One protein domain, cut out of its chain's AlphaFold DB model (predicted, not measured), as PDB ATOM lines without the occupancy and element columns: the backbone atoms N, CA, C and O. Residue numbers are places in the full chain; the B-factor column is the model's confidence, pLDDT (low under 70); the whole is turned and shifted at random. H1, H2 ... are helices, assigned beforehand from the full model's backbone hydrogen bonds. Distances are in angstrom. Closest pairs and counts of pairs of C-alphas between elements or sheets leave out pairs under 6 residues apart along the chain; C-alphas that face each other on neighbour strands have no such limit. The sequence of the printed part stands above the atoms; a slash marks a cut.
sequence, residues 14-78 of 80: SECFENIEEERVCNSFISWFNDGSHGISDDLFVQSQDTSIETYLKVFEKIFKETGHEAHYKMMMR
ATOM      1  N   SER A  14     374.421 130.716 236.640       74.75
ATOM      2  CA  SER A  14     374.463 130.843 235.181       74.75
ATOM      3  C   SER A  14     375.760 131.504 234.704       74.75
ATOM      4  O   SER A  14     376.330 131.060 233.712       74.75
ATOM      5  N   GLU A  15     376.311 132.450 235.472       78.38
ATOM      6  CA  GLU A  15     377.601 133.101 235.183       78.38
ATOM      7  C   GLU A  15     378.793 132.126 235.209       78.38
ATOM      8  O   GLU A  15     379.861 132.422 234.675       78.38
ATOM      9  N   CYS A  16     378.629 130.931 235.788       78.56
ATOM     10  CA  CYS A  16     379.646 129.881 235.749       78.56
ATOM     11  C   CYS A  16     379.768 129.208 234.368       78.56
ATOM     12  O   CYS A  16     380.648 128.359 234.182       78.56
ATOM     13  N   PHE A  17     378.891 129.518 233.409       84.44
ATOM     14  CA  PHE A  17     378.867 128.918 232.077       84.44
ATOM     15  C   PHE A  17     379.316 129.928 231.015       84.44
ATOM     16  O   PHE A  17     378.682 130.949 230.797       84.44
ATOM     17  N   GLU A  18     380.414 129.623 230.317       81.50
ATOM     18  CA  GLU A  18     380.923 130.459 229.214       81.50
ATOM     19  C   GLU A  18     380.150 130.236 227.902       81.50
ATOM     20  O   GLU A  18     380.172 131.070 226.997       81.50
ATOM     21  N   ASN A  19     379.486 129.084 227.776       85.94
ATOM     22  CA  ASN A  19     378.682 128.733 226.615       85.94
ATOM     23  C   ASN A  19     377.229 129.178 226.836       85.94
ATOM     24  O   ASN A  19     376.583 128.742 227.786       85.94
ATOM     25  N   ILE A  20     376.710 129.989 225.910       84.75
ATOM     26  CA  ILE A  20     375.351 130.554 225.954       84.75
ATOM     27  C   ILE A  20     374.270 129.460 226.008       84.75
ATOM     28  O   ILE A  20     373.241 129.639 226.653       84.75
ATOM     29  N   GLU A  21     374.464 128.327 225.334       85.31
ATOM     30  CA  GLU A  21     373.527 127.201 225.405       85.31
ATOM     31  C   GLU A  21     373.538 126.558 226.794       85.31
ATOM     32  O   GLU A  21     372.479 126.316 227.366       85.31
ATOM     33  N   GLU A  22     374.720 126.335 227.374       88.31
ATOM     34  CA  GLU A  22     374.840 125.777 228.726       88.31
ATOM     35  C   GLU A  22     374.245 126.713 229.789       88.31
ATOM     36  O   GLU A  22     373.556 126.256 230.702       88.31
ATOM     37  N   GLU A  23     374.453 128.021 229.636       87.62
ATOM     38  CA  GLU A  23     373.863 129.061 230.479       87.62
ATOM     39  C   GLU A  23     372.327 129.021 230.425       87.62
ATOM     40  O   GLU A  23     371.660 129.006 231.461       87.62
ATOM     41  N   ARG A  24     371.744 128.929 229.222       85.31
ATOM     42  CA  ARG A  24     370.285 128.823 229.033       85.31
ATOM     43  C   ARG A  24     369.711 127.566 229.675       85.31
ATOM     44  O   ARG A  24     368.668 127.627 230.330       85.31
ATOM     45  N   VAL A  25     370.397 126.436 229.513       86.88
ATOM     46  CA  VAL A  25     370.022 125.170 230.153       86.88
ATOM     47  C   VAL A  25     370.092 125.302 231.677       86.88
ATOM     48  O   VAL A  25     369.186 124.837 232.369       86.88
ATOM     49  N   CYS A  26     371.111 125.979 232.213       87.50
ATOM     50  CA  CYS A  26     371.239 126.240 233.646       87.50
ATOM     51  C   CYS A  26     370.064 127.075 234.171       87.50
ATOM     52  O   CYS A  26     369.407 126.671 235.130       87.50
ATOM     53  N   ASN A  27     369.734 128.175 233.489       83.62
ATOM     54  CA  ASN A  27     368.586 129.020 233.829       83.62
ATOM     55  C   ASN A  27     367.275 128.220 233.835       83.62
ATOM     56  O   ASN A  27     366.502 128.320 234.784       83.62
ATOM     57  N   SER A  28     367.078 127.337 232.852       82.44
ATOM     58  CA  SER A  28     365.900 126.461 232.805       82.44
ATOM     59  C   SER A  28     365.827 125.514 234.007       82.44
ATOM     60  O   SER A  28     364.764 125.359 234.611       82.44
ATOM     61  N   PHE A  29     366.953 124.917 234.417       83.62
ATOM     62  CA  PHE A  29     367.006 124.101 235.634       83.62
ATOM     63  C   PHE A  29     366.695 124.916 236.892       83.62
ATOM     64  O   PHE A  29     365.935 124.454 237.742       83.62
ATOM     65  N   ILE A  30     367.245 126.125 237.011       78.75
ATOM     66  CA  ILE A  30     367.008 127.033 238.140       78.75
ATOM     67  C   ILE A  30     365.523 127.396 238.243       78.75
ATOM     68  O   ILE A  30     364.935 127.263 239.320       78.75
ATOM     69  N   SER A  31     364.907 127.794 237.127       75.00
ATOM     70  CA  SER A  31     363.471 128.070 237.029       75.00
ATOM     71  C   SER A  31     362.654 126.854 237.480       75.00
ATOM     72  O   SER A  31     361.782 126.975 238.344       75.00
ATOM     73  N   TRP A  32     363.004 125.658 236.993       73.75
ATOM     74  CA  TRP A  32     362.327 124.411 237.357       73.75
ATOM     75  C   TRP A  32     362.476 124.047 238.842       73.75
ATOM     76  O   TRP A  32     361.513 123.598 239.469       73.75
ATOM     77  N   PHE A  33     363.654 124.260 239.432       73.69
ATOM     78  CA  PHE A  33     363.902 123.992 240.851       73.69
ATOM     79  C   PHE A  33     363.192 124.979 241.787       73.69
ATOM     80  O   PHE A  33     362.806 124.579 242.890       73.69
ATOM     81  N   ASN A  34     363.032 126.242 241.376       66.62
ATOM     82  CA  ASN A  34     362.520 127.317 242.230       66.62
ATOM     83  C   ASN A  34     361.000 127.501 242.162       66.62
ATOM     84  O   ASN A  34     360.383 127.670 243.213       66.62
ATOM     85  N   ASP A  35     360.407 127.464 240.966       63.59
ATOM     86  CA  ASP A  35     358.993 127.821 240.741       63.59
ATOM     87  C   ASP A  35     358.170 126.661 240.139       63.59
ATOM     88  O   ASP A  35     356.984 126.784 239.824       63.59
ATOM     89  N   GLY A  36     358.799 125.489 239.990       58.91
ATOM     90  CA  GLY A  36     358.240 124.371 239.237       58.91
ATOM     91  C   GLY A  36     358.197 124.658 237.731       58.91
ATOM     92  O   GLY A  36     358.648 125.690 237.245       58.91
ATOM     93  N   SER A  37     357.637 123.742 236.942       56.16
ATOM     94  CA  SER A  37     357.579 123.863 235.472       56.16
ATOM     95  C   SER A  37     356.562 124.898 234.955       56.16
ATOM     96  O   SER A  37     356.114 124.801 233.815       56.16
ATOM     97  N   HIS A  38     356.111 125.848 235.781       56.34
ATOM     98  CA  HIS A  38     355.128 126.860 235.373       56.34
ATOM     99  C   HIS A  38     355.727 128.010 234.545       56.34
ATOM    100  O   HIS A  38     354.977 128.791 233.960       56.34
ATOM    101  N   GLY A  39     357.051 128.044 234.374       54.44
ATOM    102  CA  GLY A  39     357.724 128.841 233.350       54.44
ATOM    103  C   GLY A  39     357.793 128.112 232.002       54.44
ATOM    104  O   GLY A  39     358.831 127.571 231.647       54.44
ATOM    105  N   ILE A  40     356.708 128.120 231.221       51.00
ATOM    106  CA  ILE A  40     356.660 127.496 229.874       51.00
ATOM    107  C   ILE A  40     357.692 128.117 228.903       51.00
ATOM    108  O   ILE A  40     358.105 127.482 227.935       51.00
ATOM    109  N   SER A  41     358.117 129.362 229.146       53.88
ATOM    110  CA  SER A  41     358.978 130.114 228.224       53.88
ATOM    111  C   SER A  41     360.438 129.649 228.198       53.88
ATOM    112  O   SER A  41     361.059 129.739 227.143       53.88
ATOM    113  N   ASP A  42     360.984 129.161 229.317       54.00
ATOM    114  CA  ASP A  42     362.381 128.698 229.386       54.00
ATOM    115  C   ASP A  42     362.542 127.322 228.729       54.00
ATOM    116  O   ASP A  42     363.460 127.100 227.937       54.00
ATOM    117  N   ASP A  43     361.573 126.431 228.958       55.25
ATOM    118  CA  ASP A  43     361.546 125.075 228.395       55.25
ATOM    119  C   ASP A  43     361.497 125.098 226.852       55.25
ATOM    120  O   ASP A  43     362.137 124.285 226.186       55.25
ATOM    121  N   LEU A  44     360.802 126.083 226.261       55.34
ATOM    122  CA  LEU A  44     360.751 126.303 224.808       55.34
ATOM    123  C   LEU A  44     362.054 126.876 224.228       55.34
ATOM    124  O   LEU A  44     362.345 126.655 223.054       55.34
ATOM    125  N   PHE A  45     362.825 127.627 225.017       54.41
ATOM    126  CA  PHE A  45     364.060 128.268 224.556       54.41
ATOM    127  C   PHE A  45     365.253 127.309 224.554       54.41
ATOM    128  O   PHE A  45     366.172 127.448 223.746       54.41
ATOM    129  N   VAL A  46     365.213 126.326 225.453       58.25
ATOM    130  CA  VAL A  46     366.216 125.273 225.596       58.25
ATOM    131  C   VAL A  46     365.908 124.054 224.714       58.25
ATOM    132  O   VAL A  46     366.836 123.397 224.255       58.25
ATOM    133  N   GLN A  47     364.645 123.833 224.321       54.72
ATOM    134  CA  GLN A  47     364.271 122.927 223.220       54.72
ATOM    135  C   GLN A  47     364.614 123.480 221.819       54.72
ATOM    136  O   GLN A  47     363.863 123.291 220.856       54.72
ATOM    137  N   SER A  48     365.759 124.149 221.655       60.66
ATOM    138  CA  SER A  48     366.332 124.258 220.314       60.66
ATOM    139  C   SER A  48     366.614 122.837 219.816       60.66
ATOM    140  O   SER A  48     367.063 121.976 220.573       60.66
ATOM    141  N   GLN A  49     366.330 122.570 218.541       60.56
ATOM    142  CA  GLN A  49     366.486 121.243 217.927       60.56
ATOM    143  C   GLN A  49     367.934 120.704 218.011       60.56
ATOM    144  O   GLN A  49     368.162 119.516 217.795       60.56
ATOM    145  N   ASP A  50     368.876 121.575 218.381       67.88
ATOM    146  CA  ASP A  50     370.309 121.333 218.468       67.88
ATOM    147  C   ASP A  50     370.823 121.073 219.900       67.88
ATOM    148  O   ASP A  50     371.935 120.561 220.053       67.88
ATOM    149  N   THR A  51     370.050 121.365 220.962       78.44
ATOM    150  CA  THR A  51     370.540 121.132 222.335       78.44
ATOM    151  C   THR A  51     370.573 119.635 222.638       78.44
ATOM    152  O   THR A  51     369.549 118.974 222.817       78.44
ATOM    153  N   SER A  52     371.783 119.082 222.711       85.94
ATOM    154  CA  SER A  52     371.995 117.660 222.969       85.94
ATOM    155  C   SER A  52     371.644 117.263 224.410       85.94
ATOM    156  O   SER A  52     371.875 118.022 225.354       85.94
ATOM    157  N   ILE A  53     371.185 116.021 224.610       86.06
ATOM    158  CA  ILE A  53     371.012 115.423 225.950       86.06
ATOM    159  C   ILE A  53     372.322 115.485 226.755       86.06
ATOM    160  O   ILE A  53     372.294 115.672 227.971       86.06
ATOM    161  N   GLU A  54     373.472 115.370 226.087       88.88
ATOM    162  CA  GLU A  54     374.788 115.485 226.720       88.88
ATOM    163  C   GLU A  54     374.998 116.866 227.350       88.88
ATOM    164  O   GLU A  54     375.488 116.952 228.475       88.88
ATOM    165  N   THR A  55     374.554 117.934 226.682       89.12
ATOM    166  CA  THR A  55     374.591 119.306 227.209       89.12
ATOM    167  C   THR A  55     373.767 119.414 228.490       89.12
ATOM    168  O   THR A  55     374.266 119.912 229.499       89.12
ATOM    169  N   TYR A  56     372.542 118.878 228.501       88.50
ATOM    170  CA  TYR A  56     371.712 118.863 229.710       88.50
ATOM    171  C   TYR A  56     372.372 118.113 230.862       88.50
ATOM    172  O   TYR A  56     372.401 118.619 231.982       88.50
ATOM    173  N   LEU A  57     372.918 116.923 230.602       90.69
ATOM    174  CA  LEU A  57     373.584 116.121 231.628       90.69
ATOM    175  C   LEU A  57     374.838 116.813 232.169       90.69
ATOM    176  O   LEU A  57     375.066 116.791 233.380       90.69
ATOM    177  N   LYS A  58     375.616 117.460 231.294       92.00
ATOM    178  CA  LYS A  58     376.806 118.233 231.664       92.00
ATOM    179  C   LYS A  58     376.446 119.417 232.559       92.00
ATOM    180  O   LYS A  58     377.073 119.611 233.600       92.00
ATOM    181  N   VAL A  59     375.434 120.195 232.177       91.56
ATOM    182  CA  VAL A  59     374.965 121.342 232.968       91.56
ATOM    183  C   VAL A  59     374.404 120.874 234.304       91.56
ATOM    184  O   VAL A  59     374.772 121.416 235.343       91.56
ATOM    185  N   PHE A  60     373.590 119.818 234.294       90.56
ATOM    186  CA  PHE A  60     373.048 119.214 235.504       90.56
ATOM    187  C   PHE A  60     374.166 118.789 236.464       90.56
ATOM    188  O   PHE A  60     374.154 119.204 237.615       90.56
ATOM    189  N   GLU A  61     375.182 118.051 236.008       92.50
ATOM    190  CA  GLU A  61     376.345 117.697 236.837       92.50
ATOM    191  C   GLU A  61     377.062 118.930 237.402       92.50
ATOM    192  O   GLU A  61     377.377 118.978 238.596       92.50
ATOM    193  N   LYS A  62     377.314 119.933 236.552       91.50
ATOM    194  CA  LYS A  62     378.033 121.148 236.939       91.50
ATOM    195  C   LYS A  62     377.289 121.927 238.022       91.50
ATOM    196  O   LYS A  62     377.922 122.331 238.989       91.50
ATOM    197  N   ILE A  63     375.960 122.024 237.952       89.31
ATOM    198  CA  ILE A  63     375.136 122.624 239.015       89.31
ATOM    199  C   ILE A  63     375.415 121.959 240.373       89.31
ATOM    200  O   ILE A  63     375.642 122.648 241.368       89.31
ATOM    201  N   PHE A  64     375.455 120.624 240.444       89.25
ATOM    202  CA  PHE A  64     375.751 119.933 241.707       89.25
ATOM    203  C   PHE A  64     377.196 120.136 242.168       89.25
ATOM    204  O   PHE A  64     377.431 120.222 243.371       89.25
ATOM    205  N   LYS A  65     378.162 120.228 241.248       89.00
ATOM    206  CA  LYS A  65     379.563 120.517 241.593       89.00
ATOM    207  C   LYS A  65     379.730 121.922 242.163       89.00
ATOM    208  O   LYS A  65     380.239 122.053 243.272       89.00
ATOM    209  N   GLU A  66     379.246 122.940 241.454       87.31
ATOM    210  CA  GLU A  66     379.380 124.348 241.855       87.31
ATOM    211  C   GLU A  66     378.608 124.655 243.148       87.31
ATOM    212  O   GLU A  66     379.039 125.467 243.961       87.31
ATOM    213  N   THR A  67     377.499 123.951 243.404       83.19
ATOM    214  CA  THR A  67     376.744 124.096 244.662       83.19
ATOM    215  C   THR A  67     377.268 123.232 245.817       83.19
ATOM    216  O   THR A  67     376.685 123.254 246.899       83.19
ATOM    217  N   GLY A  68     378.348 122.463 245.630       85.38
ATOM    218  CA  GLY A  68     378.931 121.608 246.674       85.38
ATOM    219  C   GLY A  68     378.142 120.325 246.980       85.38
ATOM    220  O   GLY A  68     378.416 119.644 247.968       85.38
ATOM    221  N   HIS A  69     377.187 119.956 246.127       87.00
ATOM    222  CA  HIS A  69     376.328 118.775 246.255       87.00
ATOM    223  C   HIS A  69     376.752 117.609 245.341       87.00
ATOM    224  O   HIS A  69     375.952 116.717 245.051       87.00
ATOM    225  N   GLU A  70     378.012 117.566 244.895       89.88
ATOM    226  CA  GLU A  70     378.522 116.533 243.980       89.88
ATOM    227  C   GLU A  70     378.274 115.099 244.494       89.88
ATOM    228  O   GLU A  70     377.934 114.203 243.721       89.88
ATOM    229  N   ALA A  71     378.376 114.865 245.808       90.00
ATOM    230  CA  ALA A  71     378.097 113.556 246.404       90.00
ATOM    231  C   ALA A  71     376.645 113.095 246.167       90.00
ATOM    232  O   ALA A  71     376.401 111.914 245.915       90.00
ATOM    233  N   HIS A  72     375.686 114.025 246.195       87.50
ATOM    234  CA  HIS A  72     374.285 113.732 245.903       87.50
ATOM    235  C   HIS A  72     374.083 113.410 244.415       87.50
ATOM    236  O   HIS A  72     373.402 112.439 244.088       87.50
ATOM    237  N   TYR A  73     374.748 114.144 243.516       91.25
ATOM    238  CA  TYR A  73     374.765 113.812 242.087       91.25
ATOM    239  C   TYR A  73     375.311 112.399 241.837       91.25
ATOM    240  O   TYR A  73     374.651 111.587 241.185       91.25
ATOM    241  N   LYS A  74     376.469 112.058 242.419       93.31
ATOM    242  CA  LYS A  74     377.077 110.720 242.292       93.31
ATOM    243  C   LYS A  74     376.137 109.620 242.785       93.31
ATOM    244  O   LYS A  74     375.973 108.607 242.105       93.31
ATOM    245  N   MET A  75     375.451 109.850 243.908       93.50
ATOM    246  CA  MET A  75     374.423 108.942 244.427       93.50
ATOM    247  C   MET A  75     373.269 108.739 243.431       93.50
ATOM    248  O   MET A  75     372.904 107.594 243.162       93.50
ATOM    249  N   MET A  76     372.714 109.817 242.862       90.50
ATOM    250  CA  MET A  76     371.618 109.751 241.881       90.50
ATOM    251  C   MET A  76     372.026 108.987 240.616       90.50
ATOM    252  O   MET A  76     371.281 108.134 240.137       90.50
ATOM    253  N   MET A  77     373.233 109.258 240.116       92.88
ATOM    254  CA  MET A  77     373.765 108.654 238.894       92.88
ATOM    255  C   MET A  77     374.352 107.251 239.110       92.88
ATOM    256  O   MET A  77     374.728 106.591 238.145       92.88
ATOM    257  N   ARG A  78     374.420 106.773 240.363       92.94
ATOM    258  CA  ARG A  78     375.050 105.497 240.757       92.94
ATOM    259  C   ARG A  78     376.521 105.401 240.328       92.94
ATOM    260  O   ARG A  78     377.009 104.322 239.990       92.94
TER     261      ARG A  78
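Overview. This is residues 14 to 78 of the 80 residues of a protein of Helicobacter pylori (UniProt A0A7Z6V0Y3). Two helical hairpins, H1 with H2 and H3 with H4, are joined where their longer helices, H1 and H3, pack at a steep angle in the middle; H2 packs on H1 away from H3, and H4 on H3 away from H1. The printed part has 65 residues with four named helices, H1 to H4, and no named strand: all helix. It is compact, radius of gyration of the C-alphas 11.9 A, spanning 31 by 24 by 23 A.

Arrangement. H1, residues 20 to 35, and H2, residues 40 to 46, touch in a hairpin, opposite ways at a shallow tilt of 27 degrees; their closest C-alphas, Ser 28 and Asp 42, are 5.4 A apart. With residues 22 to 29 alone, H1 touches H3, residues 53 to 66, the same way at a steep tilt of 67 degrees; the closest C-alphas, Glu 22 and Val 59, are 6.1 A apart. H3, with residues 61 to 64 alone, touches H4, residues 70 to 77, in a hairpin, opposite ways at a shallow tilt of 33 degrees, only just short of steep; the closest C-alphas, Phe 64 and Glu 70, are 4.9 A apart. H2 is apart from H3 and H4, and H1 from H4. In H1, H2, H3 and H4 every O i to N i+4 pair is within hydrogen-bond range.

Along the chain. H1 begins at C-alpha 20 (375.351, 130.554, 225.954) and measures 22.2 A; H2 measures 10.7 A, H3 20.1 A and H4 10.5 A, ending at C-alpha 77 (373.765, 108.654, 238.894).

Size, cuts and confidence. The farthest C-alphas, Ser 41 and Arg 78, are 32.0 A apart. The printed part has no cut, and no link is long. The model's pLDDT is under 70 at residues 34 to 50.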